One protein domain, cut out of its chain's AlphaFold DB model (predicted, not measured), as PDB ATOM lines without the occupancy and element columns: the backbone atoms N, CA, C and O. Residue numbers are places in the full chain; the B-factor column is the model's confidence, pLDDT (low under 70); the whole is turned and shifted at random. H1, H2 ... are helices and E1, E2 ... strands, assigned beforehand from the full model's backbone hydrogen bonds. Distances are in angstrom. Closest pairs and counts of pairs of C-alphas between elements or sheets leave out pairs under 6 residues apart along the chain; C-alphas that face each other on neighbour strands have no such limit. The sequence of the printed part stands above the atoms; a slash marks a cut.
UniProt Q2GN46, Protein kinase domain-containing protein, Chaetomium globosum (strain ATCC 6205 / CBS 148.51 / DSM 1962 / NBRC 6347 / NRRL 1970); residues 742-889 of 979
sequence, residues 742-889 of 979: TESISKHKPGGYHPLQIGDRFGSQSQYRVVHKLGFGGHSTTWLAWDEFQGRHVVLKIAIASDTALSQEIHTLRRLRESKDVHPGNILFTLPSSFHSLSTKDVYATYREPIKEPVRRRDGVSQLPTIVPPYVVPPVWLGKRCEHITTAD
ATOM      1  N   THR A 742     136.847 125.806 157.747       81.19
ATOM      2  CA  THR A 742     136.162 124.769 156.945       81.19
ATOM      3  C   THR A 742     135.283 123.841 157.790       81.19
ATOM      4  O   THR A 742     135.340 123.847 159.021       81.19
ATOM      5  N   GLU A 743     134.431 123.055 157.130       83.81
ATOM      6  CA  GLU A 743     133.636 122.007 157.765       83.81
ATOM      7  C   GLU A 743     134.533 120.921 158.375       83.81
ATOM      8  O   GLU A 743     135.627 120.636 157.887       83.81
ATOM      9  N   SER A 744     134.059 120.265 159.437       81.56
ATOM     10  CA  SER A 744     134.843 119.200 160.060       81.56
ATOM     11  C   SER A 744     135.014 118.008 159.116       81.56
ATOM     12  O   SER A 744     134.048 117.314 158.792       81.56
ATOM     13  N   ILE A 745     136.265 117.714 158.754       86.06
ATOM     14  CA  ILE A 745     136.621 116.608 157.853       86.06
ATOM     15  C   ILE A 745     136.160 115.259 158.427       86.06
ATOM     16  O   ILE A 745     135.732 114.378 157.686       86.06
ATOM     17  N   SER A 746     136.162 115.107 159.757       79.88
ATOM     18  CA  SER A 746     135.710 113.879 160.429       79.88
ATOM     19  C   SER A 746     134.204 113.615 160.295       79.88
ATOM     20  O   SER A 746     133.748 112.508 160.584       79.88
ATOM     21  N   LYS A 747     133.419 114.602 159.839       81.50
ATOM     22  CA  LYS A 747     131.988 114.444 159.544       81.50
ATOM     23  C   LYS A 747     131.722 113.921 158.122       81.50
ATOM     24  O   LYS A 747     130.574 113.608 157.817       81.50
ATOM     25  N   HIS A 748     132.740 113.754 157.270       84.00
ATOM     26  CA  HIS A 748     132.628 113.038 155.990       84.00
ATOM     27  C   HIS A 748     132.660 111.518 156.207       84.00
ATOM     28  O   HIS A 748     133.660 110.843 155.969       84.00
ATOM     29  N   LYS A 749     131.546 110.982 156.704       83.19
ATOM     30  CA  LYS A 749     131.322 109.554 156.980       83.19
ATOM     31  C   LYS A 749     129.942 109.138 156.462       83.19
ATOM     32  O   LYS A 749     129.143 110.024 156.159       83.19
ATOM     33  N   PRO A 750     129.619 107.837 156.351       79.31
ATOM     34  CA  PRO A 750     128.264 107.416 155.996       79.31
ATOM     35  C   PRO A 750     127.226 108.087 156.915       79.31
ATOM     36  O   PRO A 750     127.405 108.103 158.130       79.31
ATOM     37  N   GLY A 751     126.194 108.708 156.332       80.69
ATOM     38  CA  GLY A 751     125.209 109.540 157.047       80.69
ATOM     39  C   GLY A 751     125.606 111.017 157.246       80.69
ATOM     40  O   GLY A 751     124.753 111.837 157.549       80.69
ATOM     41  N   GLY A 752     126.871 111.384 157.038       85.44
ATOM     42  CA  GLY A 752     127.402 112.739 157.216       85.44
ATOM     43  C   GLY A 752     127.425 113.591 155.940       85.44
ATOM     44  O   GLY A 752     126.567 113.448 155.068       85.44
ATOM     45  N   TYR A 753     128.399 114.503 155.833       88.12
ATOM     46  CA  TYR A 753     128.500 115.437 154.702       88.12
ATOM     47  C   TYR A 753     128.827 114.739 153.378       88.12
ATOM     48  O   TYR A 753     129.731 113.902 153.303       88.12
ATOM     49  N   HIS A 754     128.158 115.169 152.308       86.94
ATOM     50  CA  HIS A 754     128.459 114.733 150.948       86.94
ATOM     51  C   HIS A 754     129.793 115.340 150.448       86.94
ATOM     52  O   HIS A 754     129.995 116.548 150.600       86.94
ATOM     53  N   PRO A 755     130.713 114.546 149.864       88.75
ATOM     54  CA  PRO A 755     131.999 115.044 149.374       88.75
ATOM     55  C   PRO A 755     131.832 115.827 148.064       88.75
ATOM     56  O   PRO A 755     131.797 115.241 146.987       88.75
ATOM     57  N   LEU A 756     131.745 117.157 148.157       88.56
ATOM     58  CA  LEU A 756     131.600 118.050 147.001       88.56
ATOM     59  C   LEU A 756     132.932 118.656 146.548       88.56
ATOM     60  O   LEU A 756     133.768 119.030 147.373       88.56
ATOM     61  N   GLN A 757     133.095 118.854 145.241       90.94
ATOM     62  CA  GLN A 757     134.243 119.528 144.641       90.94
ATOM     63  C   GLN A 757     133.819 120.691 143.735       90.94
ATOM     64  O   GLN A 757     132.808 120.663 143.036       90.94
ATOM     65  N   ILE A 758     134.646 121.744 143.702       92.56
ATOM     66  CA  ILE A 758     134.516 122.816 142.701       92.56
ATOM     67  C   ILE A 758     134.556 122.225 141.288       92.56
ATOM     68  O   ILE A 758     135.555 121.612 140.907       92.56
ATOM     69  N   GLY A 759     133.513 122.496 140.503       90.00
ATOM     70  CA  GLY A 759     133.335 121.993 139.143       90.00
ATOM     71  C   GLY A 759     132.354 120.827 139.016       90.00
ATOM     72  O   GLY A 759     131.926 120.562 137.890       90.00
ATOM     73  N   ASP A 760     131.962 120.187 140.124       91.94
ATOM     74  CA  ASP A 760     130.954 119.123 140.120       91.94
ATOM     75  C   ASP A 760     129.638 119.618 139.525       91.94
ATOM     76  O   ASP A 760     129.293 120.800 139.635       91.94
ATOM     77  N   ARG A 761     128.904 118.717 138.868       91.88
ATOM     78  CA  ARG A 761     127.657 119.054 138.180       91.88
ATOM     79  C   ARG A 761     126.484 118.237 138.707       91.88
ATOM     80  O   ARG A 761     126.560 117.015 138.756       91.88
ATOM     81  N   PHE A 762     125.386 118.919 139.015       86.25
ATOM     82  CA  PHE A 762     124.160 118.346 139.575       86.25
ATOM     83  C   PHE A 762     122.939 118.631 138.687       86.25
ATOM     84  O   PHE A 762     122.964 119.519 137.833       86.25
ATOM     85  N   GLY A 763     121.859 117.876 138.898       81.12
ATOM     86  CA  GLY A 763     120.620 117.955 138.117       81.12
ATOM     87  C   GLY A 763     120.544 116.921 136.990       81.12
ATOM     88  O   GLY A 763     121.548 116.319 136.613       81.12
ATOM     89  N   SER A 764     119.343 116.722 136.439       75.00
ATOM     90  CA  SER A 764     118.999 115.661 135.472       75.00
ATOM     91  C   SER A 764     119.808 115.681 134.167       75.00
ATOM     92  O   SER A 764     119.806 114.692 133.440       75.00
ATOM     93  N   GLN A 765     120.521 116.774 133.878       80.56
ATOM     94  CA  GLN A 765     121.396 116.934 132.709       80.56
ATOM     95  C   GLN A 765     122.686 117.711 133.039       80.56
ATOM     96  O   GLN A 765     123.192 118.461 132.208       80.56
ATOM     97  N   SER A 766     123.214 117.580 134.264       84.31
ATOM     98  CA  SER A 766     124.415 118.323 134.697       84.31
ATOM     99  C   SER A 766     124.262 119.854 134.595       84.31
ATOM    100  O   SER A 766     125.217 120.563 134.268       84.31
ATOM    101  N   GLN A 767     123.049 120.338 134.879       90.50
ATOM    102  CA  GLN A 767     122.619 121.734 134.770       90.50
ATOM    103  C   GLN A 767     123.359 122.666 135.737       90.50
ATOM    104  O   GLN A 767     123.720 123.779 135.360       90.50
ATOM    105  N   TYR A 768     123.576 122.235 136.979       91.88
ATOM    106  CA  TYR A 768     124.129 123.084 138.032       91.88
ATOM    107  C   TYR A 768     125.591 122.751 138.273       91.88
ATOM    108  O   TYR A 768     125.895 121.703 138.837       91.88
ATOM    109  N   ARG A 769     126.500 123.640 137.878       93.69
ATOM    110  CA  ARG A 769     127.941 123.472 138.094       93.69
ATOM    111  C   ARG A 769     128.397 124.206 139.351       93.69
ATOM    112  O   ARG A 769     128.198 125.410 139.443       93.69
ATOM    113  N   VAL A 770     129.049 123.526 140.289       94.81
ATOM    114  CA  VAL A 770     129.572 124.118 141.534       94.81
ATOM    115  C   VAL A 770     130.711 125.096 141.231       94.81
ATOM    116  O   VAL A 770     131.672 124.749 140.543       94.81
ATOM    117  N   VAL A 771     130.624 126.310 141.776       92.38
ATOM    118  CA  VAL A 771     131.530 127.439 141.497       92.38
ATOM    119  C   VAL A 771     132.333 127.868 142.724       92.38
ATOM    120  O   VAL A 771     133.537 128.089 142.599       92.38
ATOM    121  N   HIS A 772     131.689 128.015 143.885       92.56
ATOM    122  CA  HIS A 772     132.330 128.447 145.134       92.56
ATOM    123  C   HIS A 772     131.574 127.892 146.347       92.56
ATOM    124  O   HIS A 772     130.395 127.572 146.243       92.56
ATOM    125  N   LYS A 773     132.214 127.805 147.515       91.88
ATOM    126  CA  LYS A 773     131.528 127.544 148.787       91.88
ATOM    127  C   LYS A 773     131.036 128.833 149.443       91.88
ATOM    128  O   LYS A 773     131.806 129.786 149.503       91.88
ATOM    129  N   LEU A 774     129.802 128.844 149.948       85.12
ATOM    130  CA  LEU A 774     129.184 129.990 150.633       85.12
ATOM    131  C   LEU A 774     129.133 129.825 152.153       85.12
ATOM    132  O   LEU A 774     129.163 130.817 152.869       85.12
ATOM    133  N   GLY A 775     129.069 128.589 152.650       82.94
ATOM    134  CA  GLY A 775     129.002 128.327 154.085       82.94
ATOM    135  C   GLY A 775     128.819 126.851 154.413       82.94
ATOM    136  O   GLY A 775     128.728 125.996 153.526       82.94
ATOM    137  N   PHE A 776     128.785 126.551 155.703       83.44
ATOM    138  CA  PHE A 776     128.464 125.236 156.246       83.44
ATOM    139  C   PHE A 776     127.820 125.401 157.626       83.44
ATOM    140  O   PHE A 776     128.125 126.354 158.337       83.44
ATOM    141  N   GLY A 777     126.934 124.476 157.990       70.25
ATOM    142  CA  GLY A 777     126.287 124.402 159.300       70.25
ATOM    143  C   GLY A 777     126.247 122.959 159.805       70.25
ATOM    144  O   GLY A 777     126.746 122.053 159.135       70.25
ATOM    145  N   GLY A 778     125.644 122.718 160.972       68.62
ATOM    146  CA  GLY A 778     125.606 121.387 161.600       68.62
ATOM    147  C   GLY A 778     125.002 120.280 160.724       68.62
ATOM    148  O   GLY A 778     125.458 119.139 160.796       68.62
ATOM    149  N   HIS A 779     124.052 120.637 159.851       73.75
ATOM    150  CA  HIS A 779     123.242 119.692 159.072       73.75
ATOM    151  C   HIS A 779     123.377 119.831 157.547       73.75
ATOM    152  O   HIS A 779     122.860 119.002 156.804       73.75
ATOM    153  N   SER A 780     124.086 120.844 157.036       81.94
ATOM    154  CA  SER A 780     124.235 121.038 155.587       81.94
ATOM    155  C   SER A 780     125.475 121.849 155.198       81.94
ATOM    156  O   SER A 780     126.103 122.514 156.023       81.94
ATOM    157  N   THR A 781     125.834 121.790 153.915       88.19
ATOM    158  CA  THR A 781     126.810 122.688 153.282       88.19
ATOM    159  C   THR A 781     126.138 123.500 152.180       88.19
ATOM    160  O   THR A 781     125.267 122.993 151.475       88.19
ATOM    161  N   THR A 782     126.553 124.756 152.016       88.81
ATOM    162  CA  THR A 782     125.927 125.696 151.078       88.81
ATOM    163  C   THR A 782     126.944 126.169 150.050       88.81
ATOM    164  O   THR A 782     128.025 126.660 150.393       88.81
ATOM    165  N   TRP A 783     126.590 126.042 148.775       92.19
ATOM    166  CA  TRP A 783     127.483 126.240 147.638       92.19
ATOM    167  C   TRP A 783     126.865 127.177 146.605       92.19
ATOM    168  O   TRP A 783     125.671 127.134 146.333       92.19
ATOM    169  N   LEU A 784     127.695 128.014 145.997       91.69
ATOM    170  CA  LEU A 784     127.362 128.785 144.810       91.69
ATOM    171  C   LEU A 784     127.541 127.890 143.584       91.69
ATOM    172  O   LEU A 784     128.603 127.288 143.411       91.69
ATOM    173  N   ALA A 785     126.543 127.851 142.712       92.19
ATOM    174  CA  ALA A 785     126.584 127.138 141.446       92.19
ATOM    175  C   ALA A 785     126.194 128.045 140.274       92.19
ATOM    176  O   ALA A 785     125.593 129.106 140.442       92.19
ATOM    177  N   TRP A 786     126.578 127.632 139.073       92.75
ATOM    178  CA  TRP A 786     126.163 128.220 137.809       92.75
ATOM    179  C   TRP A 786     125.115 127.315 137.169       92.75
ATOM    180  O   TRP A 786     125.378 126.130 136.953       92.75
ATOM    181  N   ASP A 787     123.933 127.861 136.902       90.31
ATOM    182  CA  ASP A 787     122.896 127.200 136.116       90.31
ATOM    183  C   ASP A 787     123.218 127.390 134.628       90.31
ATOM    184  O   ASP A 787     123.064 128.483 134.078       90.31
ATOM    185  N   GLU A 788     123.683 126.322 133.982       87.75
ATOM    186  CA  GLU A 788     124.066 126.321 132.565       87.75
ATOM    187  C   GLU A 788     122.877 126.573 131.626       87.75
ATOM    188  O   GLU A 788     123.078 126.987 130.487       87.75
ATOM    189  N   PHE A 789     121.640 126.336 132.076       88.12
ATOM    190  CA  PHE A 789     120.446 126.495 131.241       88.12
ATOM    191  C   PHE A 789     119.877 127.903 131.331       88.12
ATOM    192  O   PHE A 789     119.454 128.469 130.326       88.12
ATOM    193  N   GLN A 790     119.868 128.470 132.536       83.06
ATOM    194  CA  GLN A 790     119.328 129.810 132.775       83.06
ATOM    195  C   GLN A 790     120.395 130.908 132.696       83.06
ATOM    196  O   GLN A 790     120.050 132.086 132.748       83.06
ATOM    197  N   GLY A 791     121.676 130.541 132.580       86.50
ATOM    198  CA  GLY A 791     122.786 131.485 132.461       86.50
ATOM    199  C   GLY A 791     122.929 132.389 133.684       86.50
ATOM    200  O   GLY A 791     123.180 133.585 133.530       86.50
ATOM    201  N   ARG A 792     122.714 131.843 134.887       86.44
ATOM    202  CA  ARG A 792     122.735 132.620 136.133       86.44
ATOM    203  C   ARG A 792     123.310 131.857 137.316       86.44
ATOM    204  O   ARG A 792     123.276 130.627 137.367       86.44
ATOM    205  N   HIS A 793     123.760 132.601 138.320       87.69
ATOM    206  CA  HIS A 793     124.169 132.027 139.598       87.69
ATOM    207  C   HIS A 793     122.978 131.604 140.474       87.69
ATOM    208  O   HIS A 793     122.013 132.355 140.642       87.69
ATOM    209  N   VAL A 794     123.093 130.412 141.065       87.00
ATOM    210  CA  VAL A 794     122.133 129.805 141.999       87.00
ATOM    211  C   VAL A 794     122.852 129.266 143.239       87.00
ATOM    212  O   VAL A 794     124.067 129.068 143.223       87.00
ATOM    213  N   VAL A 795     122.110 129.015 144.317       86.56
ATOM    214  CA  VAL A 795     122.640 128.419 145.552       86.56
ATOM    215  C   VAL A 795     122.197 126.961 145.646       86.56
ATOM    216  O   VAL A 795     121.019 126.657 145.484       86.56
ATOM    217  N   LEU A 796     123.142 126.065 145.924       86.75
ATOM    218  CA  LEU A 796     122.907 124.660 146.234       86.75
ATOM    219  C   LEU A 796     123.143 124.432 147.730       86.75
ATOM    220  O   LEU A 796     124.273 124.550 148.204       86.75
ATOM    221  N   LYS A 797     122.086 124.088 148.470       85.44
ATOM    222  CA  LYS A 797     122.171 123.603 149.855       85.44
ATOM    223  C   LYS A 797     122.150 122.075 149.826       85.44
ATOM    224  O   LYS A 797     121.252 121.481 149.234       85.44
ATOM    225  N   ILE A 798     123.158 121.448 150.422       85.25
ATOM    226  CA  ILE A 798     123.343 119.995 150.428       85.25
ATOM    227  C   ILE A 798     123.314 119.524 151.875       85.25
ATOM    228  O   ILE A 798     124.249 119.799 152.631       85.25
ATOM    229  N   ALA A 799     122.237 118.841 152.262       80.88
ATOM    230  CA  ALA A 799     122.111 118.240 153.586       80.88
ATOM    231  C   ALA A 799     123.074 117.063 153.778       80.88
ATOM    232  O   ALA A 799     123.545 116.444 152.817       80.88
ATOM    233  N   ILE A 800     123.354 116.753 155.043       83.81
ATOM    234  CA  ILE A 800     123.986 115.487 155.414       83.81
ATOM    235  C   ILE A 800     123.068 114.314 155.045       83.81
ATOM    236  O   ILE A 800     121.844 114.436 155.032       83.81
ATOM    237  N   ALA A 801     123.656 113.161 154.741       80.06
ATOM    238  CA  ALA A 801     122.914 112.032 154.182       80.06
ATOM    239  C   ALA A 801     121.871 111.415 155.137       80.06
ATOM    240  O   ALA A 801     120.935 110.777 154.666       80.06
ATOM    241  N   SER A 802     122.026 111.575 156.457       76.06
ATOM    242  CA  SER A 802     121.077 111.063 157.456       76.06
ATOM    243  C   SER A 802     119.928 112.020 157.784       76.06
ATOM    244  O   SER A 802     119.100 111.682 158.626       76.06
ATOM    245  N   ASP A 803     119.900 113.220 157.204       69.12
ATOM    246  CA  ASP A 803     118.968 114.265 157.616       69.12
ATOM    247  C   ASP A 803     117.633 114.203 156.858       69.12
ATOM    248  O   ASP A 803     117.577 114.248 155.627       69.12
ATOM    249  N   THR A 804     116.536 114.127 157.612       59.72
ATOM    250  CA  THR A 804     115.160 114.205 157.102       59.72
ATOM    251  C   THR A 804     114.664 115.648 156.955       59.72
ATOM    252  O   THR A 804     113.683 115.877 156.238       59.72
ATOM    253  N   ALA A 805     115.336 116.629 157.573       55.88
ATOM    254  CA  ALA A 805     114.924 118.033 157.597       55.88
ATOM    255  C   ALA A 805     114.918 118.678 156.207       55.88
ATOM    256  O   ALA A 805     114.058 119.509 155.940       55.88
ATOM    257  N   LEU A 806     115.765 118.239 155.263       57.91
ATOM    258  CA  LEU A 806     115.739 118.762 153.888       57.91
ATOM    259  C   LEU A 806     114.387 118.501 153.192       57.91
ATOM    260  O   LEU A 806     113.928 119.312 152.390       57.91
ATOM    261  N   SER A 807     113.713 117.390 153.514       60.97
ATOM    262  CA  SER A 807     112.381 117.091 152.967       60.97
ATOM    263  C   SER A 807     111.315 118.024 153.541       60.97
ATOM    264  O   SER A 807     110.426 118.459 152.806       60.97
ATOM    265  N   GLN A 808     111.427 118.372 154.825       63.03
ATOM    266  CA  GLN A 808     110.548 119.332 155.488       63.03
ATOM    267  C   GLN A 808     110.828 120.767 155.021       63.03
ATOM    268  O   GLN A 808     109.891 121.472 154.661       63.03
ATOM    269  N   GLU A 809     112.096 121.165 154.898       67.25
ATOM    270  CA  GLU A 809     112.515 122.464 154.366       67.25
ATOM    271  C   GLU A 809     112.026 122.655 152.923       67.25
ATOM    272  O   GLU A 809     111.421 123.676 152.612       67.25
ATOM    273  N   ILE A 810     112.192 121.658 152.042       65.69
ATOM    274  CA  ILE A 810     111.675 121.704 150.661       65.69
ATOM    275  C   ILE A 810     110.143 121.762 150.645       65.69
ATOM    276  O   ILE A 810     109.560 122.489 149.835       65.69
ATOM    277  N   HIS A 811     109.478 120.991 151.508       64.50
ATOM    278  CA  HIS A 811     108.022 121.000 151.618       64.50
ATOM    279  C   HIS A 811     107.497 122.372 152.052       64.50
ATOM    280  O   HIS A 811     106.550 122.884 151.451       64.50
ATOM    281  N   THR A 812     108.149 122.983 153.038       62.19
ATOM    282  CA  THR A 812     107.834 124.322 153.529       62.19
ATOM    283  C   THR A 812     108.156 125.369 152.469       62.19
ATOM    284  O   THR A 812     107.250 126.088 152.068       62.19
ATOM    285  N   LEU A 813     109.367 125.393 151.895       63.09
ATOM    286  CA  LEU A 813     109.774 126.324 150.829       63.09
ATOM    287  C   LEU A 813     108.825 126.315 149.617       63.09
ATOM    288  O   LEU A 813     108.553 127.367 149.045       63.09
ATOM    289  N   ARG A 814     108.274 125.153 149.240       60.28
ATOM    290  CA  ARG A 814     107.266 125.037 148.163       60.28
ATOM    291  C   ARG A 814     105.894 125.613 148.531       60.28
ATOM    292  O   ARG A 814     105.085 125.849 147.637       60.28
ATOM    293  N   ARG A 815     105.617 125.792 149.822       59.06
ATOM    294  CA  ARG A 815     104.334 126.238 150.390       59.06
ATOM    295  C   ARG A 815     104.400 127.619 151.046       59.06
ATOM    296  O   ARG A 815     103.363 128.125 151.464       59.06
ATOM    297  N   LEU A 816     105.586 128.214 151.172       56.84
ATOM    298  CA  LEU A 816     105.800 129.353 152.057       56.84
ATOM    299  C   LEU A 816     105.011 130.605 151.672       56.84
ATOM    300  O   LEU A 816     105.267 131.245 150.652       56.84
ATOM    301  N   ARG A 817     104.154 130.995 152.625       45.22
ATOM    302  CA  ARG A 817     103.862 132.379 153.008       45.22
ATOM    303  C   ARG A 817     104.309 132.713 154.454       45.22
ATOM    304  O   ARG A 817     104.178 133.868 154.823       45.22
ATOM    305  N   GLU A 818     104.838 131.778 155.269       55.00
ATOM    306  CA  GLU A 818     105.077 131.992 156.726       55.00
ATOM    307  C   GLU A 818     106.251 131.155 157.320       55.00
ATOM    308  O   GLU A 818     106.257 129.935 157.171       55.00
ATOM    309  N   SER A 819     107.222 131.795 158.009       51.41
ATOM    310  CA  SER A 819     108.404 131.189 158.689       51.41
ATOM    311  C   SER A 819     108.284 131.228 160.212       51.41
ATOM    312  O   SER A 819     107.748 132.219 160.702       51.41
ATOM    313  N   LYS A 820     108.868 130.251 160.935       56.97
ATOM    314  CA  LYS A 820     108.787 130.151 162.405       56.97
ATOM    315  C   LYS A 820     110.090 130.128 163.227       56.97
ATOM    316  O   LYS A 820     110.148 129.521 164.291       56.97
ATOM    317  N   ASP A 821     111.162 130.734 162.723       61.72
ATOM    318  CA  ASP A 821     112.453 130.780 163.435       61.72
ATOM    319  C   ASP A 821     113.248 132.044 163.075       61.72
ATOM    320  O   ASP A 821     114.290 132.015 162.414       61.72
ATOM    321  N   VAL A 822     112.680 133.203 163.414       60.59
ATOM    322  CA  VAL A 822     113.269 134.499 163.059       60.59
ATOM    323  C   VAL A 822     114.250 134.935 164.140       60.59
ATOM    324  O   VAL A 822     113.850 135.380 165.210       60.59
ATOM    325  N   HIS A 823     115.538 134.853 163.821       66.94
ATOM    326  CA  HIS A 823     116.633 135.410 164.615       66.94
ATOM    327  C   HIS A 823     117.731 135.960 163.683       66.94
ATOM    328  O   HIS A 823     117.749 135.615 162.497       66.94
ATOM    329  N   PRO A 824     118.680 136.791 164.165       58.69
ATOM    330  CA  PRO A 824     119.673 137.440 163.297       58.69
ATOM    331  C   PRO A 824     120.494 136.479 162.423       58.69
ATOM    332  O   PRO A 824     120.882 136.829 161.313       58.69
ATOM    333  N   GLY A 825     120.734 135.256 162.904       54.91
ATOM    334  CA  GLY A 825     121.439 134.199 162.164       54.91
ATOM    335  C   GLY A 825     120.713 133.695 160.908       54.91
ATOM    336  O   GLY A 825     121.374 133.203 159.996       54.91
ATOM    337  N   ASN A 826     119.394 133.890 160.829       68.88
ATOM    338  CA  ASN A 826     118.542 133.450 159.718       68.88
ATOM    339  C   ASN A 826     118.116 134.610 158.798       68.88
ATOM    340  O   ASN A 826     117.307 134.420 157.890       68.88
ATOM    341  N   ILE A 827     118.650 135.818 159.011       70.12
ATOM    342  CA  ILE A 827     118.353 137.021 158.226       70.12
ATOM    343  C   ILE A 827     119.544 137.331 157.314       70.12
ATOM    344  O   ILE A 827     120.643 137.631 157.776       70.12
ATOM    345  N   LEU A 828     119.320 137.300 156.001       71.31
ATOM    346  CA  LEU A 828     120.336 137.580 154.986       71.31
ATOM    347  C   LEU A 828     119.945 138.786 154.128       71.31
ATOM    348  O   LEU A 828     118.770 139.023 153.869       71.31
ATOM    349  N   PHE A 829     120.937 139.515 153.613       71.38
ATOM    350  CA  PHE A 829     120.712 140.467 152.522       71.38
ATOM    351  C   PHE A 829     120.718 139.733 151.183       71.38
ATOM    352  O   PHE A 829     121.622 138.940 150.903       71.38
ATOM    353  N   THR A 830     119.734 140.011 150.329       71.44
ATOM    354  CA  THR A 830     119.751 139.514 148.954       71.44
ATOM    355  C   THR A 830     120.896 140.162 148.192       71.44
ATOM    356  O   THR A 830     121.087 141.377 148.262       71.44
ATOM    357  N   LEU A 831     121.637 139.366 147.427       71.56
ATOM    358  CA  LEU A 831     122.641 139.908 146.520       71.56
ATOM    359  C   LEU A 831     121.963 140.783 145.445       71.56
ATOM    360  O   LEU A 831     120.841 140.475 145.036       71.56
ATOM    361  N   PRO A 832     122.626 141.851 144.960       69.19
ATOM    362  CA  PRO A 832     122.082 142.688 143.894       69.19
ATOM    363  C   PRO A 832     121.731 141.866 142.652       69.19
ATOM    364  O   PRO A 832     122.458 140.939 142.295       69.19
ATOM    365  N   SER A 833     120.679 142.255 141.930       67.81
ATOM    366  CA  SER A 833     120.220 141.553 140.720       67.81
ATOM    367  C   SER A 833     121.325 141.390 139.668       67.81
ATOM    368  O   SER A 833     121.359 140.399 138.942       67.81
ATOM    369  N   SER A 834     122.261 142.345 139.623       71.81
ATOM    370  CA  SER A 834     123.440 142.333 138.755       71.81
ATOM    371  C   SER A 834     124.438 141.217 139.072       71.81
ATOM    372  O   SER A 834     125.205 140.841 138.193       71.81
ATOM    373  N   PHE A 835     124.433 140.660 140.287       80.00
ATOM    374  CA  PHE A 835     125.290 139.532 140.650       80.00
ATOM    375  C   PHE A 835     124.879 138.254 139.911       80.00
ATOM    376  O   PHE A 835     125.734 137.462 139.520       80.00
ATOM    377  N   HIS A 836     123.577 138.054 139.679       73.38
ATOM    378  CA  HIS A 836     123.073 136.839 139.035       73.38
ATOM    379  C   HIS A 836     123.567 136.670 137.597       73.38
ATOM    380  O   HIS A 836     123.684 135.530 137.152       73.38
ATOM    381  N   SER A 837     123.863 137.770 136.899       72.75
ATOM    382  CA  SER A 837     124.347 137.782 135.516       72.75
ATOM    383  C   SER A 837     125.872 137.856 135.389       72.75
ATOM    384  O   SER A 837     126.378 137.826 134.265       72.75
ATOM    385  N   LEU A 838     126.617 137.952 136.498       84.31
ATOM    386  CA  LEU A 838     128.079 137.907 136.451       84.31
ATOM    387  C   LEU A 838     128.536 136.543 135.951       84.31
ATOM    388  O   LEU A 838     128.054 135.512 136.415       84.31
ATOM    389  N   SER A 839     129.503 136.525 135.032       86.06
ATOM    390  CA  SER A 839     130.106 135.259 134.640       86.06
ATOM    391  C   SER A 839     130.943 134.699 135.792       86.06
ATOM    392  O   SER A 839     131.461 135.438 136.631       86.06
ATOM    393  N   THR A 840     131.178 133.384 135.799       85.12
ATOM    394  CA  THR A 840     132.071 132.760 136.791       85.12
ATOM    395  C   THR A 840     133.462 133.408 136.820       85.12
ATOM    396  O   THR A 840     134.069 133.520 137.882       85.12
ATOM    397  N   LYS A 841     133.957 133.885 135.668       86.25
ATOM    398  CA  LYS A 841     135.237 134.604 135.589       86.25
ATOM    399  C   LYS A 841     135.179 135.951 136.303       86.25
ATOM    400  O   LYS A 841     136.142 136.305 136.973       86.25
ATOM    401  N   ASP A 842     134.065 136.668 136.196       85.69
ATOM    402  CA  ASP A 842     133.885 137.969 136.849       85.69
ATOM    403  C   ASP A 842     133.706 137.811 138.360       85.69
ATOM    404  O   ASP A 842     134.263 138.591 139.136       85.69
ATOM    405  N   VAL A 843     133.008 136.755 138.796       85.88
ATOM    406  CA  VAL A 843     132.928 136.384 140.215       85.88
ATOM    407  C   VAL A 843     134.320 136.086 140.767       85.88
ATOM    408  O   VAL A 843     134.683 136.629 141.808       85.88
ATOM    409  N   TYR A 844     135.139 135.306 140.059       90.50
ATOM    410  CA  TYR A 844     136.517 135.031 140.480       90.50
ATOM    411  C   TYR A 844     137.422 136.266 140.429       90.50
ATOM    412  O   TYR A 844     138.259 136.442 141.311       90.50
ATOM    413  N   ALA A 845     137.247 137.156 139.453       84.06
ATOM    414  CA  ALA A 845     137.995 138.410 139.394       84.06
ATOM    415  C   ALA A 845     137.651 139.341 140.570       84.06
ATOM    416  O   ALA A 845     138.533 140.006 141.110       84.06
ATOM    417  N   THR A 846     136.383 139.360 140.986       80.06
ATOM    418  CA  THR A 846     135.878 140.278 142.017       80.06
ATOM    419  C   THR A 846     136.080 139.733 143.434       80.06
ATOM    420  O   THR A 846     136.546 140.452 144.316       80.06
ATOM    421  N   TYR A 847     135.768 138.453 143.655       82.06
ATOM    422  CA  TYR A 847     135.729 137.815 144.980       82.06
ATOM    423  C   TYR A 847     136.835 136.777 145.204       82.06
ATOM    424  O   TYR A 847     136.928 136.221 146.297       82.06
ATOM    425  N   ARG A 848     137.732 136.614 144.218       83.50
ATOM    426  CA  ARG A 848     138.835 135.637 144.150       83.50
ATOM    427  C   ARG A 848     138.381 134.225 143.784       83.50
ATOM    428  O   ARG A 848     137.216 133.858 143.900       83.50
ATOM    429  N   GLU A 849     139.336 133.441 143.290       88.00
ATOM    430  CA  GLU A 849     139.139 132.019 143.011       88.00
ATOM    431  C   GLU A 849     139.061 131.198 144.314       88.00
ATOM    432  O   GLU A 849     139.726 131.556 145.296       88.00
ATOM    433  N   PRO A 850     138.318 130.071 144.328       90.38
ATOM    434  CA  PRO A 850     138.229 129.198 145.490       90.38
ATOM    435  C   PRO A 850     139.595 128.640 145.887       90.38
ATOM    436  O   PRO A 850     140.267 127.972 145.095       90.38
ATOM    437  N   ILE A 851     139.977 128.857 147.143       88.44
ATOM    438  CA  ILE A 851     141.182 128.259 147.720       88.44
ATOM    439  C   ILE A 851     140.876 126.793 148.029       88.44
ATOM    440  O   ILE A 851     139.957 126.486 148.786       88.44
ATOM    441  N   LYS A 852     141.630 125.885 147.407       92.31
ATOM    442  CA  LYS A 852     141.498 124.436 147.596       92.31
ATOM    443  C   LYS A 852     142.540 123.971 148.605       92.31
ATOM    444  O   LYS A 852     143.707 123.810 148.247       92.31
ATOM    445  N   GLU A 853     142.118 123.759 149.844       86.69
ATOM    446  CA  GLU A 853     142.996 123.292 150.916       86.69
ATOM    447  C   GLU A 853     143.037 121.755 150.931       86.69
ATOM    448  O   GLU A 853     141.998 121.117 151.121       86.69
ATOM    449  N   PRO A 854     144.202 121.125 150.690       88.62
ATOM    450  CA  PRO A 854     144.292 119.677 150.541       88.62
ATOM    451  C   PRO A 854     144.041 118.961 151.869       88.62
ATOM    452  O   PRO A 854     144.707 119.240 152.872       88.62
ATOM    453  N   VAL A 855     143.149 117.970 151.854       86.12
ATOM    454  CA  VAL A 855     142.906 117.111 153.016       86.12
ATOM    455  C   VAL A 855     144.081 116.150 153.164       86.12
ATOM    456  O   VAL A 855     144.461 115.448 152.227       86.12
ATOM    457  N   ARG A 856     144.682 116.122 154.354       83.31
ATOM    458  CA  ARG A 856     145.806 115.234 154.671       83.31
ATOM    459  C   ARG A 856     145.456 114.369 155.866       83.31
ATOM    460  O   ARG A 856     145.016 114.890 156.891       83.31
ATOM    461  N   ARG A 857     145.676 113.060 155.736       77.56
ATOM    462  CA  ARG A 857     145.627 112.142 156.874       77.56
ATOM    463  C   ARG A 857     146.854 112.361 157.750       77.56
ATOM    464  O   ARG A 857     147.947 112.616 157.240       77.56
ATOM    465  N   ARG A 858     146.674 112.275 159.066       74.06
ATOM    466  CA  ARG A 858     147.777 112.414 160.031       74.06
ATOM    467  C   ARG A 858     148.659 111.170 160.114       74.06
ATOM    468  O   ARG A 858     149.802 111.283 160.523       74.06
ATOM    469  N   ASP A 859     148.147 110.019 159.689       72.75
ATOM    470  CA  ASP A 859     148.877 108.745 159.634       72.75
ATOM    471  C   ASP A 859     149.861 108.640 158.448       72.75
ATOM    472  O   ASP A 859     150.487 107.600 158.249       72.75
ATOM    473  N   GLY A 860     149.992 109.698 157.638       66.69
ATOM    474  CA  GLY A 860     150.888 109.739 156.481       66.69
ATOM    475  C   GLY A 860     150.407 108.934 155.267       66.69
ATOM    476  O   GLY A 860     151.103 108.904 154.248       66.69
ATOM    477  N   VAL A 861     149.223 108.312 155.323       75.31
ATOM    478  CA  VAL A 861     148.658 107.558 154.199       75.31
ATOM    479  C   VAL A 861     148.166 108.532 153.125       75.31
ATOM    480  O   VAL A 861     147.345 109.414 153.371       75.31
ATOM    481  N   SER A 862     148.675 108.371 151.902       67.44
ATOM    482  CA  SER A 862     148.360 109.258 150.768       67.44
ATOM    483  C   SER A 862     146.971 109.030 150.159       67.44
ATOM    484  O   SER A 862     146.463 109.894 149.448       67.44
ATOM    485  N   GLN A 863     146.353 107.882 150.435       75.31
ATOM    486  CA  GLN A 863     145.057 107.498 149.892       75.31
ATOM    487  C   GLN A 863     143.929 107.898 150.854       75.31
ATOM    488  O   GLN A 863     143.895 107.463 152.003       75.31
ATOM    489  N   LEU A 864     143.009 108.741 150.380       80.12
ATOM    490  CA  LEU A 864     141.825 109.168 151.128       80.12
ATOM    491  C   LEU A 864     140.645 108.219 150.855       80.12
ATOM    492  O   LEU A 864     140.501 107.756 149.719       80.12
ATOM    493  N   PRO A 865     139.781 107.937 151.850       81.75
ATOM    494  CA  PRO A 865     138.518 107.245 151.607       81.75
ATOM    495  C   PRO A 865     137.657 108.021 150.606       81.75
ATOM    496  O   PRO A 865     137.616 109.245 150.652       81.75
ATOM    497  N   THR A 866     136.905 107.326 149.748       80.06
ATOM    498  CA  THR A 866     136.066 107.948 148.701       80.06
ATOM    499  C   THR A 866     135.044 108.951 149.247       80.06
ATOM    500  O   THR A 866     134.669 109.890 148.555       80.06
ATOM    501  N   ILE A 867     134.597 108.762 150.491       83.56
ATOM    502  CA  ILE A 867     133.627 109.642 151.151       83.56
ATOM    503  C   ILE A 867     134.236 110.964 151.641       83.56
ATOM    504  O   ILE A 867     133.493 111.887 151.957       83.56
ATOM    505  N   VAL A 868     135.568 111.067 151.684       87.31
ATOM    506  CA  VAL A 868     136.305 112.263 152.102       87.31
ATOM    507  C   VAL A 868     136.810 112.988 150.853       87.31
ATOM    508  O   VAL A 868     137.503 112.377 150.032       87.31
ATOM    509  N   PRO A 869     136.503 114.284 150.671       88.56
ATOM    510  CA  PRO A 869     136.969 115.006 149.501       88.56
ATOM    511  C   PRO A 869     138.499 115.197 149.554       88.56
ATOM    512  O   PRO A 869     139.081 115.337 150.630       88.56
ATOM    513  N   PRO A 870     139.185 115.241 148.395       88.06
ATOM    514  CA  PRO A 870     140.637 115.425 148.328       88.06
ATOM    515  C   PRO A 870     141.093 116.811 148.806       88.06
ATOM    516  O   PRO A 870     142.258 117.008 149.153       88.06
ATOM    517  N   TYR A 871     140.181 117.780 148.813       92.00
ATOM    518  CA  TYR A 871     140.379 119.117 149.346       92.00
ATOM    519  C   TYR A 871     139.059 119.655 149.899       92.00
ATOM    520  O   TYR A 871     137.987 119.261 149.443       92.00
ATOM    521  N   VAL A 872     139.150 120.600 150.825       90.69
ATOM    522  CA  VAL A 872     138.024 121.421 151.290       90.69
ATOM    523  C   VAL A 872     138.225 122.868 150.841       90.69
ATOM    524  O   VAL A 872     139.316 123.258 150.417       90.69
ATOM    525  N   VAL A 873     137.153 123.657 150.862       90.25
ATOM    526  CA  VAL A 873     137.153 125.047 150.386       90.25
ATOM    527  C   VAL A 873     136.598 125.939 151.493       90.25
ATOM    528  O   VAL A 873     135.451 125.728 151.883       90.25
ATOM    529  N   PRO A 874     137.346 126.935 151.992       86.19
ATOM    530  CA  PRO A 874     136.808 127.923 152.922       86.19
ATOM    531  C   PRO A 874     135.659 128.742 152.293       86.19
ATOM    532  O   PRO A 874     135.709 129.039 151.091       86.19
ATOM    533  N   PRO A 875     134.619 129.124 153.058       85.75
ATOM    534  CA  PRO A 875     133.534 129.972 152.567       85.75
ATOM    535  C   PRO A 875     134.030 131.315 152.008       85.75
ATOM    536  O   PRO A 875     134.862 131.983 152.621       85.75
ATOM    537  N   VAL A 876     133.492 131.747 150.861       86.38
ATOM    538  CA  VAL A 876     133.739 133.107 150.354       86.38
ATOM    539  C   VAL A 876     132.838 134.115 151.043       86.38
ATOM    540  O   VAL A 876     131.637 133.907 151.200       86.38
ATOM    541  N   TRP A 877     133.411 135.264 151.387       79.94
ATOM    542  CA  TRP A 877     132.650 136.417 151.837       79.94
ATOM    543  C   TRP A 877     132.202 137.260 150.634       79.94
ATOM    544  O   TRP A 877     133.011 137.959 150.024       79.94
ATOM    545  N   LEU A 878     130.909 137.190 150.295       76.62
ATOM    546  CA  LEU A 878     130.283 137.982 149.218       76.62
ATOM    547  C   LEU A 878     129.660 139.303 149.709       76.62
ATOM    548  O   LEU A 878     129.031 140.018 148.930       76.62
ATOM    549  N   GLY A 879     129.794 139.612 151.002       69.06
ATOM    550  CA  GLY A 879     129.156 140.769 151.626       69.06
ATOM    551  C   GLY A 879     129.794 142.113 151.261       69.06
ATOM    552  O   GLY A 879     130.889 142.194 150.708       69.06
ATOM    553  N   LYS A 880     129.105 143.199 151.623       68.31
ATOM    554  CA  LYS A 880     129.680 144.549 151.715       68.31
ATOM    555  C   LYS A 880     130.003 144.850 153.178       68.31
ATOM    556  O   LYS A 880     129.400 144.285 154.089       68.31
ATOM    557  N   ARG A 881     130.957 145.750 153.425       60.53
ATOM    558  CA  ARG A 881     131.129 146.311 154.775       60.53
ATOM    559  C   ARG A 881     129.868 147.088 155.150       60.53
ATOM    560  O   ARG A 881     129.293 147.724 154.274       60.53
ATOM    561  N   CYS A 882     129.473 147.063 156.423       62.78
ATOM    562  CA  CYS A 882     128.250 147.718 156.904       62.78
ATOM    563  C   CYS A 882     128.182 149.212 156.537       62.78
ATOM    564  O   CYS A 882     127.130 149.694 156.142       62.78
ATOM    565  N   GLU A 883     129.322 149.905 156.557       61.84
ATOM    566  CA  GLU A 883     129.490 151.308 156.139       61.84
ATOM    567  C   GLU A 883     129.198 151.575 154.647       61.84
ATOM    568  O   GLU A 883     129.029 152.720 154.244       61.84
ATOM    569  N   HIS A 884     129.125 150.525 153.825       68.12
ATOM    570  CA  HIS A 884     128.872 150.590 152.384       68.12
ATOM    571  C   HIS A 884     127.556 149.908 151.972       68.12
ATOM    572  O   HIS A 884     127.321 149.719 150.775       68.12
ATOM    573  N   ILE A 885     126.717 149.496 152.931       70.88
ATOM    574  CA  ILE A 885     125.379 148.964 152.647       70.88
ATOM    575  C   ILE A 885     124.452 150.151 152.390       70.88
ATOM    576  O   ILE A 885     124.226 150.978 153.271       70.88
ATOM    577  N   THR A 886     123.930 150.252 151.170       72.75
ATOM    578  CA  THR A 886     122.925 151.267 150.825       72.75
ATOM    579  C   THR A 886     121.518 150.763 151.145       72.75
ATOM    580  O   THR A 886     121.292 149.561 151.260       72.75
ATOM    581  N   THR A 887     120.531 151.657 151.230       69.25
ATOM    582  CA  THR A 887     119.116 151.263 151.368       69.25
ATOM    583  C   THR A 887     118.628 150.392 150.207       69.25
ATOM    584  O   THR A 887     117.765 149.545 150.408       69.25
ATOM    585  N   ALA A 888     119.216 150.536 149.014       67.94
ATOM    586  CA  ALA A 888     118.939 149.672 147.867       67.94
ATOM    587  C   ALA A 888     119.531 148.253 148.013       67.94
ATOM    588  O   ALA A 888     119.021 147.318 147.404       67.94
ATOM    589  N   ASP A 889     120.581 148.085 148.827       64.88
ATOM    590  CA  ASP A 889     121.168 146.781 149.168       64.88
ATOM    591  C   ASP A 889     120.433 146.092 150.338       64.88
ATOM    592  O   ASP A 889     120.634 144.904 150.583       64.88
TER     593      ASP A 889
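Overview. This is residues 742 to 889 of the 979 residues of the protein "Protein kinase domain-containing protein" of Chaetomium globosum (strain ATCC 6205 / CBS 148.51 / DSM 1962 / NBRC 6347 / NRRL 1970) (UniProt Q2GN46). With little regular structure, long loops surround a small, strongly twisted antiparallel sheet, E1-E2-E3; H2 packs near E1, and residues 808 to 827 stick out. The sheet is a meander, each strand the antiparallel neighbour of the one before. The printed part has 148 residues, 45 in named elements, E1 E2 E3 H1 E4 H2, mixed helices and strands. It is compact, radius of gyration of the C-alphas 17.0 A, spanning 53 by 37 by 36 A.

Along the chain. E1, residues 768 to 776, begins at C-alpha (124.129, 123.084, 138.032), measures 18.8 A and bends by 78 degrees at residue 771. E2, 780 to 787, measures 20.5 A; E3, 792 to 799, 22.6 A. H1 is 805 to 813, E4 827 to 829. H2, 840 to 847, ends at C-alpha (135.729, 137.815, 144.980).

Arrangement. Hairpin E1-E2 has N 769 and O 786 at 2.9 A; hairpin E2-E3 has N 783 and O 796 at 2.8 A. H2 is on the sheet; its closest C-alphas to E1 are Thr 840 and Val 771, 7.1 A. H1 only grazes the sheet with residues 805 to 807. E4 pairs with no named strand. Every O i to N i+4 pair in H1 and H2 is within hydrogen-bond range.

Size, cuts and confidence. The farthest C-alphas, Val 861 and Thr 887, are 52.8 A apart. The printed part has no cut; link H1 to E4 is long. pLDDT is under 70 for 38 residues, among them 803 to 826.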